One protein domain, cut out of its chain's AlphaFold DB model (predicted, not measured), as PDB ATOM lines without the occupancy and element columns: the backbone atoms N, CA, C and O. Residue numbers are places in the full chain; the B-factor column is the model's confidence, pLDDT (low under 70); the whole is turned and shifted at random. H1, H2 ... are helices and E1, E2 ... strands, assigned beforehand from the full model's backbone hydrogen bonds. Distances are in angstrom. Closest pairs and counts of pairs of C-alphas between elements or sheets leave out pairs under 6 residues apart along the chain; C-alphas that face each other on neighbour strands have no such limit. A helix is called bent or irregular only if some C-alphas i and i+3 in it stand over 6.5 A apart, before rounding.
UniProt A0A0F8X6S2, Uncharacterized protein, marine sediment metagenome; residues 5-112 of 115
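This is residues 5 to 112 of the 115 residues of an uncharacterized protein of marine sediment metagenome (UniProt A0A0F8X6S2). One strongly twisted antiparallel sheet of eight strands curls round helix H2, which sits in its hollow, with the short helix H1 beside one end of H2. The bent strand E1 joins two wings of the sheet, E2 to E5 and E6 to E8. The printed part has 108 residues, with elements in the order E1, H1, E2, E3, E4, E5, H2, E6, E7, E8; the sheet's order is E2, E3, E4, E5, E1, E6, E7, E8. The class is mixed, helices and strands. The whole is compact, with a radius of gyration of the C-alphas of 13.3 A and spans of 40 by 27 by 27 A.

E1, residues 6 to 13, begins at C-alpha 6 (342.517, 542.999, 363.558), is 19.8 A long and bends by 67 degrees at residue 9. H1 is residues 14 to 18, E2 residues 28 to 31 and E3 residues 36 to 40. E4, residues 45 to 51, is 18.5 A long. E5, residues 54 to 61, is 19.1 A long and bends by 72 degrees at residue 58. H2, residues 67 to 79, is 15.1 A long and begins at C-alpha 67 (354.264, 538.882, 348.798); it is irregular, but only just, with C-alphas 73 and 76 at 6.9 A. E6, residues 83 to 91, is 24.5 A long, and E7, residues 98 to 104, 19.8 A. E8, residues 107 to 112, ends at C-alpha 112 (358.525, 549.544, 363.207).

E2 to E5 form a meander, each strand the antiparallel neighbour of the one before, and so do E6 to E8. In the hairpin E4 and E5, N 49 and O 56 are 2.9 A apart, within hydrogen-bond range. E1 pairs in a staggered way: residues 11 to 13 with E5, N 55 to O 12 at 2.8 A, and residues 6 to 11 with E6, N 8 to O 85 at 2.9 A. In the hairpin E7 and E8, N 102 and O 109 are 2.9 A apart. E5, H2 and E6 make a split strand-helix-strand unit, two strands running the same way with E1 between them, and its crossover is right-handed. H2 is on the sheet, making two layers; its closest C-alphas to E1 are Ala 78 and Ile 12, 6.9 A. H1 is on the same face and touches H2 at residues 74 to 78 alone, the closest C-alphas being Ser 16 and Ala 78, 4.7 A. In H2, 6 of 9 O i to N i+4 pairs are within hydrogen-bond range; in H1, 0 of 1, against 2 of 2 O i to N i+3 pairs. The edge strands E2 and E8 are apart.

The two C-alphas farthest apart, Asp 52 and Asp 96, are 41.9 A from each other. The printed part has no cut and no long link. The mean pLDDT of the printed part is 92.9; residues 93 to 94 are under 70.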
ATOM      1  N   LYS A   5     346.396 540.357 364.191       84.19
ATOM      2  CA  LYS A   5     345.567 540.723 363.038       84.19
ATOM      3  C   LYS A   5     344.208 541.185 363.565       84.19
ATOM      4  O   LYS A   5     343.527 540.447 364.274       84.19
ATOM      5  N   LYS A   6     343.825 542.418 363.250       92.56
ATOM      6  CA  LYS A   6     342.517 542.999 363.558       92.56
ATOM      7  C   LYS A   6     341.910 543.507 362.259       92.56
ATOM      8  O   LYS A   6     342.518 544.329 361.585       92.56
ATOM      9  N   LEU A   7     340.705 543.045 361.954       95.06
ATOM     10  CA  LEU A   7     339.924 543.483 360.805       95.06
ATOM     11  C   LEU A   7     338.550 543.930 361.302       95.06
ATOM     12  O   LEU A   7     337.882 543.189 362.023       95.06
ATOM     13  N   VAL A   8     338.143 545.156 360.969       96.94
ATOM     14  CA  VAL A   8     336.847 545.713 361.384       96.94
ATOM     15  C   VAL A   8     336.159 546.339 360.189       96.94
ATOM     16  O   VAL A   8     336.536 547.427 359.759       96.94
ATOM     17  N   ASN A   9     335.121 545.659 359.689       96.50
ATOM     18  CA  ASN A   9     334.275 546.118 358.583       96.50
ATOM     19  C   ASN A   9     335.085 546.645 357.385       96.50
ATOM     20  O   ASN A   9     334.695 547.635 356.768       96.50
ATOM     21  N   LEU A  10     336.232 546.019 357.098       98.31
ATOM     22  CA  LEU A  10     337.108 546.444 356.017       98.31
ATOM     23  C   LEU A  10     336.413 546.173 354.684       98.31
ATOM     24  O   LEU A  10     336.068 545.030 354.373       98.31
ATOM     25  N   THR A  11     336.211 547.224 353.901       98.50
ATOM     26  CA  THR A  11     335.657 547.102 352.552       98.50
ATOM     27  C   THR A  11     336.519 547.844 351.550       98.50
ATOM     28  O   THR A  11     337.083 548.888 351.872       98.50
ATOM     29  N   ILE A  12     336.627 547.294 350.342       98.50
ATOM     30  CA  ILE A  12     337.430 547.850 349.249       98.50
ATOM     31  C   ILE A  12     336.641 547.703 347.941       98.50
ATOM     32  O   ILE A  12     336.074 546.633 347.704       98.50
ATOM     33  N   PRO A  13     336.569 548.722 347.067       98.56
ATOM     34  CA  PRO A  13     336.045 548.536 345.716       98.56
ATOM     35  C   PRO A  13     336.836 547.450 344.975       98.56
ATOM     36  O   PRO A  13     338.063 547.494 344.941       98.56
ATOM     37  N   LEU A  14     336.162 546.480 344.351       98.12
ATOM     38  CA  LEU A  14     336.851 545.358 343.694       98.12
ATOM     39  C   LEU A  14     337.849 545.835 342.628       98.12
ATOM     40  O   LEU A  14     338.926 545.266 342.487       98.12
ATOM     41  N   GLU A  15     337.503 546.890 341.891       97.44
ATOM     42  CA  GLU A  15     338.351 547.487 340.855       97.44
ATOM     43  C   GLU A  15     339.682 548.038 341.384       97.44
ATOM     44  O   GLU A  15     340.648 548.123 340.625       97.44
ATOM     45  N   SER A  16     339.771 548.363 342.676       97.50
ATOM     46  CA  SER A  16     340.994 548.886 343.283       97.50
ATOM     47  C   SER A  16     342.157 547.893 343.225       97.50
ATOM     48  O   SER A  16     343.298 548.321 343.075       97.50
ATOM     49  N   PHE A  17     341.878 546.585 343.223       96.81
ATOM     50  CA  PHE A  17     342.889 545.532 343.053       96.81
ATOM     51  C   PHE A  17     343.411 545.393 341.612       96.81
ATOM     52  O   PHE A  17     344.344 544.639 341.361       96.81
ATOM     53  N   PHE A  18     342.835 546.125 340.654       95.94
ATOM     54  CA  PHE A  18     343.183 546.053 339.229       95.94
ATOM     55  C   PHE A  18     343.710 547.392 338.690       95.94
ATOM     56  O   PHE A  18     343.849 547.568 337.480       95.94
ATOM     57  N   LYS A  19     344.012 548.356 339.577       92.12
ATOM     58  CA  LYS A  19     344.529 549.684 339.201       92.12
ATOM     59  C   LYS A  19     345.989 549.668 338.745       92.12
ATOM     60  O   LYS A  19     346.409 550.601 338.062       92.12
ATOM     61  N   SER A  20     346.763 548.646 339.121       85.00
ATOM     62  CA  SER A  20     348.164 548.542 338.705       85.00
ATOM     63  C   SER A  20     348.270 548.386 337.188       85.00
ATOM     64  O   SER A  20     347.550 547.592 336.581       85.00
ATOM     65  N   GLY A  21     349.204 549.119 336.573       82.88
ATOM     66  CA  GLY A  21     349.543 548.956 335.156       82.88
ATOM     67  C   GLY A  21     350.248 547.627 334.851       82.88
ATOM     68  O   GLY A  21     350.360 547.248 333.686       82.88
ATOM     69  N   ARG A  22     350.714 546.916 335.886       82.81
ATOM     70  CA  ARG A  22     351.266 545.564 335.803       82.81
ATOM     71  C   ARG A  22     350.139 544.536 335.896       82.81
ATOM     72  O   ARG A  22     349.764 544.095 336.978       82.81
ATOM     73  N   THR A  23     349.589 544.163 334.746       87.62
ATOM     74  CA  THR A  23     348.475 543.204 334.664       87.62
ATOM     75  C   THR A  23     348.865 541.781 335.053       87.62
ATOM     76  O   THR A  23     348.001 540.967 335.335       87.62
ATOM     77  N   ASP A  24     350.156 541.465 335.048       87.00
ATOM     78  CA  ASP A  24     350.698 540.168 335.457       87.00
ATOM     79  C   ASP A  24     350.687 539.945 336.976       87.00
ATOM     80  O   ASP A  24     350.892 538.822 337.415       87.00
ATOM     81  N   PHE A  25     350.406 540.989 337.759       84.56
ATOM     82  CA  PHE A  25     350.155 540.910 339.201       84.56
ATOM     83  C   PHE A  25     348.669 541.093 339.551       84.56
ATOM     84  O   PHE A  25     348.315 541.244 340.718       84.56
ATOM     85  N   HIS A  26     347.777 541.142 338.555       92.94
ATOM     86  CA  HIS A  26     346.345 541.190 338.842       92.94
ATOM     87  C   HIS A  26     345.910 539.862 339.464       92.94
ATOM     88  O   HIS A  26     346.265 538.815 338.925       92.94
ATOM     89  N   PRO A  27     345.127 539.890 340.557       95.50
ATOM     90  CA  PRO A  27     344.695 538.658 341.185       95.50
ATOM     91  C   PRO A  27     343.725 537.899 340.288       95.50
ATOM     92  O   PRO A  27     342.867 538.486 339.610       95.50
ATOM     93  N   GLU A  28     343.808 536.579 340.358       96.81
ATOM     94  CA  GLU A  28     342.761 535.703 339.861       96.81
ATOM     95  C   GLU A  28     341.541 535.776 340.789       96.81
ATOM     96  O   GLU A  28     341.635 536.137 341.964       96.81
ATOM     97  N   LYS A  29     340.357 535.491 340.240       97.75
ATOM     98  CA  LYS A  29     339.093 535.514 340.984       97.75
ATOM     99  C   LYS A  29     338.549 534.104 341.079       97.75
ATOM    100  O   LYS A  29     338.158 533.538 340.058       97.75
ATOM    101  N   GLU A  30     338.431 533.602 342.295       98.12
ATOM    102  CA  GLU A  30     337.821 532.309 342.579       98.12
ATOM    103  C   GLU A  30     336.556 532.494 343.416       98.12
ATOM    104  O   GLU A  30     336.506 533.341 344.307       98.12
ATOM    105  N   PHE A  31     335.516 531.717 343.115       97.69
ATOM    106  CA  PHE A  31     334.264 531.730 343.866       97.69
ATOM    107  C   PHE A  31     333.987 530.343 344.429       97.69
ATOM    108  O   PHE A  31     334.024 529.359 343.686       97.69
ATOM    109  N   ASP A  32     333.673 530.274 345.719       96.50
ATOM    110  CA  ASP A  32     333.240 529.029 346.351       96.50
ATOM    111  C   ASP A  32     331.746 528.735 346.096       96.50
ATOM    112  O   ASP A  32     331.011 529.518 345.484       96.50
ATOM    113  N   GLU A  33     331.272 527.587 346.587       96.06
ATOM    114  CA  GLU A  33     329.869 527.164 346.462       96.06
ATOM    115  C   GLU A  33     328.863 528.091 347.172       96.06
ATOM    116  O   GLU A  33     327.672 528.070 346.855       96.06
ATOM    117  N   ASN A  34     329.336 528.929 348.100       94.62
ATOM    118  CA  ASN A  34     328.538 529.895 348.849       94.62
ATOM    119  C   ASN A  34     328.582 531.302 348.226       94.62
ATOM    120  O   ASN A  34     327.929 532.216 348.733       94.62
ATOM    121  N   GLY A  35     329.322 531.484 347.126       94.50
ATOM    122  CA  GLY A  35     329.514 532.772 346.463       94.50
ATOM    123  C   GLY A  35     330.530 533.686 347.153       94.50
ATOM    124  O   GLY A  35     330.567 534.883 346.852       94.50
ATOM    125  N   MET A  36     331.347 533.156 348.065       97.44
ATOM    126  CA  MET A  36     332.478 533.869 348.646       97.44
ATOM    127  C   MET A  36     333.563 534.037 347.581       97.44
ATOM    128  O   MET A  36     333.891 533.087 346.874       97.44
ATOM    129  N   LEU A  37     334.089 535.254 347.451       98.56
ATOM    130  CA  LEU A  37     335.159 535.587 346.516       98.56
ATOM    131  C   LEU A  37     336.507 535.469 347.228       98.56
ATOM    132  O   LEU A  37     336.707 536.109 348.263       98.56
ATOM    133  N   THR A  38     337.432 534.746 346.608       98.56
ATOM    134  CA  THR A  38     338.861 534.778 346.916       98.56
ATOM    135  C   THR A  38     339.598 535.455 345.765       98.56
ATOM    136  O   THR A  38     339.436 535.094 344.598       98.56
ATOM    137  N   LEU A  39     340.386 536.477 346.093       98.19
ATOM    138  CA  LEU A  39     341.395 537.042 345.208       98.19
ATOM    139  C   LEU A  39     342.701 536.298 345.456       98.19
ATOM    140  O   LEU A  39     343.262 536.419 346.546       98.19
ATOM    141  N   VAL A  40     343.145 535.536 344.461       96.69
ATOM    142  CA  VAL A  40     344.359 534.718 344.534       96.69
ATOM    143  C   VAL A  40     345.486 535.462 343.829       96.69
ATOM    144  O   VAL A  40     345.363 535.842 342.663       96.69
ATOM    145  N   PHE A  41     346.560 535.715 344.565       92.75
ATOM    146  CA  PHE A  41     347.813 536.271 344.056       92.75
ATOM    147  C   PHE A  41     348.816 535.122 343.891       92.75
ATOM    148  O   PHE A  41     348.412 533.999 343.613       92.75
ATOM    149  N   CYS A  42     350.122 535.359 344.033       88.38
ATOM    150  CA  CYS A  42     351.097 534.276 343.922       88.38
ATOM    151  C   CYS A  42     350.955 533.266 345.079       88.38
ATOM    152  O   CYS A  42     350.422 532.177 344.893       88.38
ATOM    153  N   GLU A  43     351.390 533.646 346.281       90.56
ATOM    154  CA  GLU A  43     351.258 532.845 347.514       90.56
ATOM    155  C   GLU A  43     350.389 533.568 348.563       90.56
ATOM    156  O   GLU A  43     350.428 533.276 349.756       90.56
ATOM    157  N   SER A  44     349.625 534.567 348.114       93.00
ATOM    158  CA  SER A  44     348.784 535.422 348.950       93.00
ATOM    159  C   SER A  44     347.327 535.343 348.509       93.00
ATOM    160  O   SER A  44     347.030 535.181 347.326       93.00
ATOM    161  N   GLU A  45     346.410 535.502 349.456       96.88
ATOM    162  CA  GLU A  45     344.971 535.391 349.239       96.88
ATOM    163  C   GLU A  45     344.211 536.463 350.029       96.88
ATOM    164  O   GLU A  45     344.544 536.801 351.168       96.88
ATOM    165  N   ILE A  46     343.147 537.006 349.438       97.94
ATOM    166  CA  ILE A  46     342.196 537.879 350.139       97.94
ATOM    167  C   ILE A  46     340.794 537.347 349.909       97.94
ATOM    168  O   ILE A  46     340.331 537.278 348.772       97.94
ATOM    169  N   THR A  47     340.090 537.052 350.995       98.44
ATOM    170  CA  THR A  47     338.787 536.386 350.949       98.44
ATOM    171  C   THR A  47     337.707 537.282 351.532       98.44
ATOM    172  O   THR A  47     337.929 538.011 352.505       98.44
ATOM    173  N   GLY A  48     336.513 537.244 350.945       98.25
ATOM    174  CA  GLY A  48     335.393 538.053 351.402       98.25
ATOM    175  C   GLY A  48     334.117 537.876 350.590       98.25
ATOM    176  O   GLY A  48     334.022 537.062 349.676       98.25
ATOM    177  N   ASN A  49     333.113 538.689 350.901       98.19
ATOM    178  CA  ASN A  49     331.865 538.726 350.140       98.19
ATOM    179  C   ASN A  49     331.903 539.868 349.124       98.19
ATOM    180  O   ASN A  49     332.217 541.001 349.484       98.19
ATOM    181  N   LEU A  50     331.534 539.609 347.871       98.06
ATOM    182  CA  LEU A  50     331.375 540.657 346.864       98.06
ATOM    183  C   LEU A  50     329.904 541.069 346.765       98.06
ATOM    184  O   LEU A  50     329.042 540.249 346.457       98.06
ATOM    185  N   LYS A  51     329.611 542.355 346.974       97.69
ATOM    186  CA  LYS A  51     328.260 542.907 346.818       97.69
ATOM    187  C   LYS A  51     328.315 544.282 346.169       97.69
ATOM    188  O   LYS A  51     328.985 545.179 346.674       97.69
ATOM    189  N   ASP A  52     327.605 544.437 345.054       97.00
ATOM    190  CA  ASP A  52     327.478 545.702 344.314       97.00
ATOM    191  C   ASP A  52     328.842 546.351 343.986       97.00
ATOM    192  O   ASP A  52     329.040 547.552 344.142       97.00
ATOM    193  N   GLY A  53     329.827 545.532 343.588       97.38
ATOM    194  CA  GLY A  53     331.196 545.977 343.281       97.38
ATOM    195  C   GLY A  53     332.076 546.279 344.502       97.38
ATOM    196  O   GLY A  53     333.265 546.546 344.340       97.38
ATOM    197  N   THR A  54     331.527 546.194 345.715       98.44
ATOM    198  CA  THR A  54     332.261 546.361 346.976       98.44
ATOM    199  C   THR A  54     332.654 545.001 347.541       98.44
ATOM    200  O   THR A  54     331.804 544.123 347.709       98.44
ATOM    201  N   PHE A  55     333.937 544.828 347.845       98.50
ATOM    202  CA  PHE A  55     334.485 543.616 348.437       98.50
ATOM    203  C   PHE A  55     334.579 543.771 349.959       98.50
ATOM    204  O   PHE A  55     335.303 544.627 350.463       98.50
ATOM    205  N   TYR A  56     333.801 542.970 350.683       98.31
ATOM    206  CA  TYR A  56     333.704 542.947 352.140       98.31
ATOM    207  C   TYR A  56     334.651 541.882 352.670       98.31
ATOM    208  O   TYR A  56     334.325 540.693 352.643       98.31
ATOM    209  N   ILE A  57     335.824 542.317 353.111       98.06
ATOM    210  CA  ILE A  57     336.937 541.426 353.415       98.06
ATOM    211  C   ILE A  57     336.677 540.712 354.743       98.06
ATOM    212  O   ILE A  57     336.364 541.348 355.749       98.06
ATOM    213  N   SER A  58     336.813 539.389 354.742       97.19
ATOM    214  CA  SER A  58     336.771 538.547 355.940       97.19
ATOM    215  C   SER A  58     338.154 538.038 356.327       97.19
ATOM    216  O   SER A  58     338.424 537.905 357.520       97.19
ATOM    217  N   ASP A  59     339.031 537.794 355.350       96.50
ATOM    218  CA  ASP A  59     340.397 537.343 355.590       96.50
ATOM    219  C   ASP A  59     341.403 537.902 354.559       96.50
ATOM    220  O   ASP A  59     341.030 538.382 353.494       96.50
ATOM    221  N   ILE A  60     342.680 537.899 354.939       95.06
ATOM    222  CA  ILE A  60     343.834 538.469 354.229       95.06
ATOM    223  C   ILE A  60     345.026 537.633 354.685       95.06
ATOM    224  O   ILE A  60     345.447 537.759 355.843       95.06
ATOM    225  N   ASP A  61     345.567 536.825 353.796       93.94
ATOM    226  CA  ASP A  61     346.822 536.125 353.996       93.94
ATOM    227  C   ASP A  61     347.823 536.633 352.964       93.94
ATOM    228  O   ASP A  61     347.584 536.570 351.762       93.94
ATOM    229  N   ILE A  62     348.917 537.224 353.437       91.50
ATOM    230  CA  ILE A  62     349.967 537.771 352.580       91.50
ATOM    231  C   ILE A  62     351.270 537.168 353.060       91.50
ATOM    232  O   ILE A  62     351.842 537.610 354.062       91.50
ATOM    233  N   SER A  63     351.712 536.131 352.366       89.88
ATOM    234  CA  SER A  63     352.881 535.356 352.748       89.88
ATOM    235  C   SER A  63     353.615 534.844 351.516       89.88
ATOM    236  O   SER A  63     353.115 534.955 350.395       89.88
ATOM    237  N   GLY A  64     354.832 534.346 351.734       87.81
ATOM    238  CA  GLY A  64     355.570 533.653 350.690       87.81
ATOM    239  C   GLY A  64     356.335 534.541 349.711       87.81
ATOM    240  O   GLY A  64     356.478 535.760 349.902       87.81
ATOM    241  N   GLU A  65     356.857 533.909 348.662       85.75
ATOM    242  CA  GLU A  65     357.615 534.585 347.611       85.75
ATOM    243  C   GLU A  65     356.690 535.515 346.808       85.75
ATOM    244  O   GLU A  65     355.538 535.206 346.521       85.75
ATOM    245  N   GLY A  66     357.173 536.716 346.478       86.31
ATOM    246  CA  GLY A  66     356.370 537.708 345.751       86.31
ATOM    247  C   GLY A  66     355.411 538.536 346.617       86.31
ATOM    248  O   GLY A  66     355.030 539.624 346.192       86.31
ATOM    249  N   SER A  67     355.141 538.143 347.866       88.62
ATOM    250  CA  SER A  67     354.264 538.882 348.798       88.62
ATOM    251  C   SER A  67     354.650 540.355 348.999       88.62
ATOM    252  O   SER A  67     353.803 541.222 349.220       88.62
ATOM    253  N   GLY A  68     355.943 540.680 348.889       89.19
ATOM    254  CA  GLY A  68     356.424 542.061 348.896       89.19
ATOM    255  C   GLY A  68     355.952 542.886 347.702       89.19
ATOM    256  O   GLY A  68     355.597 544.051 347.881       89.19
ATOM    257  N   TYR A  69     355.911 542.282 346.516       89.75
ATOM    258  CA  TYR A  69     355.384 542.917 345.314       89.75
ATOM    259  C   TYR A  69     353.865 543.021 345.376       89.75
ATOM    260  O   TYR A  69     353.354 544.121 345.189       89.75
ATOM    261  N   ASP A  70     353.164 541.941 345.733       91.62
ATOM    262  CA  ASP A  70     351.702 541.952 345.889       91.62
ATOM    263  C   ASP A  70     351.270 543.068 346.846       91.62
ATOM    264  O   ASP A  70     350.382 543.872 346.538       91.62
ATOM    265  N   MET A  71     351.972 543.189 347.979       92.25
ATOM    266  CA  MET A  71     351.704 544.228 348.962       92.25
ATOM    267  C   MET A  71     351.920 545.640 348.408       92.25
ATOM    268  O   MET A  71     351.050 546.493 348.562       92.25
ATOM    269  N   ASN A  72     353.061 545.904 347.770       91.06
ATOM    270  CA  ASN A  72     353.430 547.258 347.352       91.06
ATOM    271  C   ASN A  72     352.697 547.722 346.081       91.06
ATOM    272  O   ASN A  72     352.352 548.897 345.965       91.06
ATOM    273  N   GLU A  73     352.461 546.814 345.133       91.62
ATOM    274  CA  GLU A  73     351.958 547.141 343.794       91.62
ATOM    275  C   GLU A  73     350.437 547.020 343.672       91.62
ATOM    276  O   GLU A  73     349.843 547.673 342.811       91.62
ATOM    277  N   VAL A  74     349.794 546.201 344.513       94.19
ATOM    278  CA  VAL A  74     348.359 545.911 344.385       94.19
ATOM    279  C   VAL A  74     347.604 546.153 345.683       94.19
ATOM    280  O   VAL A  74     346.673 546.961 345.708       94.19
ATOM    281  N   ILE A  75     348.005 545.505 346.775       95.00
ATOM    282  CA  ILE A  75     347.209 545.481 348.005       95.00
ATOM    283  C   ILE A  75     347.258 546.828 348.730       95.00
ATOM    284  O   ILE A  75     346.208 547.363 349.075       95.00
ATOM    285  N   GLU A  76     348.431 547.435 348.933       95.19
ATOM    286  CA  GLU A  76     348.525 548.756 349.568       95.19
ATOM    287  C   GLU A  76     347.820 549.854 348.749       95.19
ATOM    288  O   GLU A  76     347.057 550.629 349.337       95.19
ATOM    289  N   PRO A  77     347.998 549.944 347.415       95.75
ATOM    290  CA  PRO A  77     347.190 550.836 346.591       95.75
ATOM    291  C   PRO A  77     345.686 550.612 346.762       95.75
ATOM    292  O   PRO A  77     344.952 551.587 346.911       95.75
ATOM    293  N   ALA A  78     345.227 549.357 346.815       97.06
ATOM    294  CA  ALA A  78     343.815 549.056 347.021       97.06
ATOM    295  C   ALA A  78     343.323 549.457 348.423       97.06
ATOM    296  O   ALA A  78     342.232 550.009 348.571       97.06
ATOM    297  N   LEU A  79     344.155 549.275 349.453       97.38
ATOM    298  CA  LEU A  79     343.867 549.691 350.827       97.38
ATOM    299  C   LEU A  79     343.679 551.207 350.961       97.38
ATOM    300  O   LEU A  79     342.978 551.639 351.875       97.38
ATOM    301  N   LYS A  80     344.232 552.022 350.052       97.31
ATOM    302  CA  LYS A  80     344.022 553.482 350.044       97.31
ATOM    303  C   LYS A  80     342.600 553.893 349.652       97.31
ATOM    304  O   LYS A  80     342.169 554.984 350.015       97.31
ATOM    305  N   ASP A  81     341.853 553.009 348.992       98.12
ATOM    306  CA  ASP A  81     340.435 553.208 348.666       98.12
ATOM    307  C   ASP A  81     339.486 552.532 349.673       98.12
ATOM    308  O   ASP A  81     338.277 552.458 349.442       98.12
ATOM    309  N   SER A  82     340.021 551.987 350.769       98.12
ATOM    310  CA  SER A  82     339.238 551.210 351.729       98.12
ATOM    311  C   SER A  82     338.397 552.068 352.682       98.12
ATOM    312  O   SER A  82     338.696 553.231 352.950       98.12
ATOM    313  N   THR A  83     337.371 551.456 353.276       98.44
ATOM    314  CA  THR A  83     336.744 551.934 354.523       98.44
ATOM    315  C   THR A  83     336.897 550.889 355.624       98.44
ATOM    316  O   THR A  83     337.125 549.718 355.323       98.44
ATOM    317  N   GLY A  84     336.771 551.292 356.891       97.62
ATOM    318  CA  GLY A  84     336.947 550.384 358.027       97.62
ATOM    319  C   GLY A  84     338.388 550.357 358.535       97.62
ATOM    320  O   GLY A  84     339.115 551.344 358.415       97.62
ATOM    321  N   GLU A  85     338.788 549.249 359.165       97.69
ATOM    322  CA  GLU A  85     340.077 549.146 359.863       97.69
ATOM    323  C   GLU A  85     340.795 547.818 359.580       97.69
ATOM    324  O   GLU A  85     340.194 546.744 359.678       97.69
ATOM    325  N   LEU A  86     342.100 547.906 359.316       96.56
ATOM    326  CA  LEU A  86     343.049 546.793 359.336       96.56
ATOM    327  C   LEU A  86     344.215 547.156 360.256       96.56
ATOM    328  O   LEU A  86     344.828 548.206 360.106       96.56
ATOM    329  N   ILE A  87     344.562 546.267 361.179       94.56
ATOM    330  CA  ILE A  87     345.850 546.297 361.872       94.56
ATOM    331  C   ILE A  87     346.466 544.921 361.702       94.56
ATOM    332  O   ILE A  87     345.844 543.928 362.073       94.56
ATOM    333  N   ALA A  88     347.669 544.851 361.148       92.12
ATOM    334  CA  ALA A  88     348.381 543.593 360.989       92.12
ATOM    335  C   ALA A  88     349.876 543.791 361.223       92.12
ATOM    336  O   ALA A  88     350.439 544.835 360.897       92.12
ATOM    337  N   SER A  89     350.516 542.782 361.803       89.06
ATOM    338  CA  SER A  89     351.970 542.726 361.897       89.06
ATOM    339  C   SER A  89     352.521 541.996 360.679       89.06
ATOM    340  O   SER A  89     352.009 540.947 360.297       89.06
ATOM    341  N   ARG A  90     353.582 542.544 360.102       83.31
ATOM    342  CA  ARG A  90     354.380 541.950 359.040       83.31
ATOM    343  C   ARG A  90     355.709 541.514 359.630       83.31
ATOM    344  O   ARG A  90     356.377 542.312 360.283       83.31
ATOM    345  N   VAL A  91     356.082 540.269 359.380       79.50
ATOM    346  CA  VAL A  91     357.399 539.727 359.723       79.50
ATOM    347  C   VAL A  91     358.130 539.491 358.412       79.50
ATOM    348  O   VAL A  91     357.591 538.816 357.537       79.50
ATOM    349  N   TRP A  92     359.316 540.068 358.254       74.19
ATOM    350  CA  TRP A  92     360.123 539.848 357.058       74.19
ATOM    351  C   TRP A  92     360.945 538.566 357.160       74.19
ATOM    352  O   TRP A  92     361.262 538.088 358.255       74.19
ATOM    353  N   GLU A  93     361.283 538.003 356.002       68.44
ATOM    354  CA  GLU A  93     362.179 536.854 355.917       68.44
ATOM    355  C   GLU A  93     363.510 537.170 356.606       68.44
ATOM    356  O   GLU A  93     364.148 538.177 356.320       68.44
ATOM    357  N   GLY A  94     363.914 536.309 357.542       68.50
ATOM    358  CA  GLY A  94     365.073 536.536 358.411       68.50
ATOM    359  C   GLY A  94     364.711 536.960 359.837       68.50
ATOM    360  O   GLY A  94     365.538 536.795 360.731       68.50
ATOM    361  N   GLY A  95     363.474 537.415 360.080       70.31
ATOM    362  CA  GLY A  95     362.978 537.764 361.420       70.31
ATOM    363  C   GLY A  95     363.718 538.937 362.072       70.31
ATOM    364  O   GLY A  95     363.664 539.103 363.288       70.31
ATOM    365  N   ASP A  96     364.429 539.719 361.268       75.31
ATOM    366  CA  ASP A  96     365.259 540.858 361.658       75.31
ATOM    367  C   ASP A  96     364.459 542.160 361.785       75.31
ATOM    368  O   ASP A  96     364.917 543.120 362.404       75.31
ATOM    369  N   SER A  97     363.244 542.183 361.238       77.50
ATOM    370  CA  SER A  97     362.330 543.311 361.320       77.50
ATOM    371  C   SER A  97     360.875 542.851 361.417       77.50
ATOM    372  O   SER A  97     360.414 541.949 360.708       77.50
ATOM    373  N   ILE A  98     360.136 543.498 362.319       84.12
ATOM    374  CA  ILE A  98     358.682 543.402 362.402       84.12
ATOM    375  C   ILE A  98     358.133 544.806 362.209       84.12
ATOM    376  O   ILE A  98     358.464 545.719 362.962       84.12
ATOM    377  N   ASN A  99     357.266 544.981 361.217       88.19
ATOM    378  CA  ASN A  99     356.518 546.222 361.046       88.19
ATOM    379  C   ASN A  99     355.047 545.976 361.357       88.19
ATOM    380  O   ASN A  99     354.541 544.863 361.235       88.19
ATOM    381  N   GLN A 100     354.329 547.029 361.718       91.31
ATOM    382  CA  GLN A 100     352.876 547.030 361.738       91.31
ATOM    383  C   GLN A 100     352.356 547.876 360.595       91.31
ATOM    384  O   GLN A 100     352.782 549.021 360.451       91.31
ATOM    385  N   ILE A 101     351.386 547.340 359.863       93.56
ATOM    386  CA  ILE A 101     350.508 548.145 359.026       93.56
ATOM    387  C   ILE A 101     349.251 548.499 359.819       93.56
ATOM    388  O   ILE A 101     348.639 547.647 360.473       93.56
ATOM    389  N   ILE A 102     348.871 549.769 359.755       95.50
ATOM    390  CA  ILE A 102     347.608 550.290 360.263       95.50
ATOM    391  C   ILE A 102     346.896 550.953 359.090       95.50
ATOM    392  O   ILE A 102     347.413 551.891 358.489       95.50
ATOM    393  N   VAL A 103     345.697 550.472 358.777       97.44
ATOM    394  CA  VAL A 103     344.806 551.066 357.785       97.44
ATOM    395  C   VAL A 103     343.535 551.511 358.476       97.44
ATOM    396  O   VAL A 103     342.907 550.729 359.191       97.44
ATOM    397  N   LYS A 104     343.147 552.766 358.255       97.94
ATOM    398  CA  LYS A 104     341.872 553.298 358.726       97.94
ATOM    399  C   LYS A 104     341.277 554.248 357.700       97.94
ATOM    400  O   LYS A 104     341.848 555.310 357.455       97.94
ATOM    401  N   ASP A 105     340.134 553.868 357.137       98.00
ATOM    402  CA  ASP A 105     339.394 554.660 356.145       98.00
ATOM    403  C   ASP A 105     340.302 555.192 355.017       98.00
ATOM    404  O   ASP A 105     340.413 556.401 354.795       98.00
ATOM    405  N   GLY A 106     341.043 554.282 354.374       97.50
ATOM    406  CA  GLY A 106     341.945 554.601 353.263       97.50
ATOM    407  C   GLY A 106     343.308 555.172 353.668       97.50
ATOM    408  O   GLY A 106     344.200 555.325 352.834       97.50
ATOM    409  N   LYS A 107     343.529 555.490 354.947       97.81
ATOM    410  CA  LYS A 107     344.830 555.978 355.426       97.81
ATOM    411  C   LYS A 107     345.704 554.808 355.834       97.81
ATOM    412  O   LYS A 107     345.341 554.101 356.767       97.81
ATOM    413  N   VAL A 108     346.842 554.650 355.164       96.56
ATOM    414  CA  VAL A 108     347.833 553.603 355.442       96.56
ATOM    415  C   VAL A 108     349.023 554.197 356.194       96.56
ATOM    416  O   VAL A 108     349.600 555.192 355.758       96.56
ATOM    417  N   GLU A 109     349.397 553.570 357.304       96.06
ATOM    418  CA  GLU A 109     350.578 553.887 358.103       96.06
ATOM    419  C   GLU A 109     351.385 552.612 358.362       96.06
ATOM    420  O   GLU A 109     350.825 551.573 358.721       96.06
ATOM    421  N   TRP A 110     352.705 552.716 358.219       92.75
ATOM    422  CA  TRP A 110     353.656 551.684 358.615       92.75
ATOM    423  C   TRP A 110     354.478 552.176 359.800       92.75
ATOM    424  O   TRP A 110     354.934 553.320 359.810       92.75
ATOM    425  N   ARG A 111     354.699 551.302 360.780       91.44
ATOM    426  CA  ARG A 111     355.599 551.574 361.905       91.44
ATOM    427  C   ARG A 111     356.431 550.358 362.257       91.44
ATOM    428  O   ARG A 111     355.934 549.235 362.199       91.44
ATOM    429  N   ASP A 112     357.663 550.593 362.673       88.06
ATOM    430  CA  ASP A 112     358.525 549.544 363.207       88.06
ATOM    431  C   ASP A 112     358.010 549.112 364.581       88.06
ATOM    432  O   ASP A 112     357.586 549.937 365.397       88.06
TER     433      ASP A 112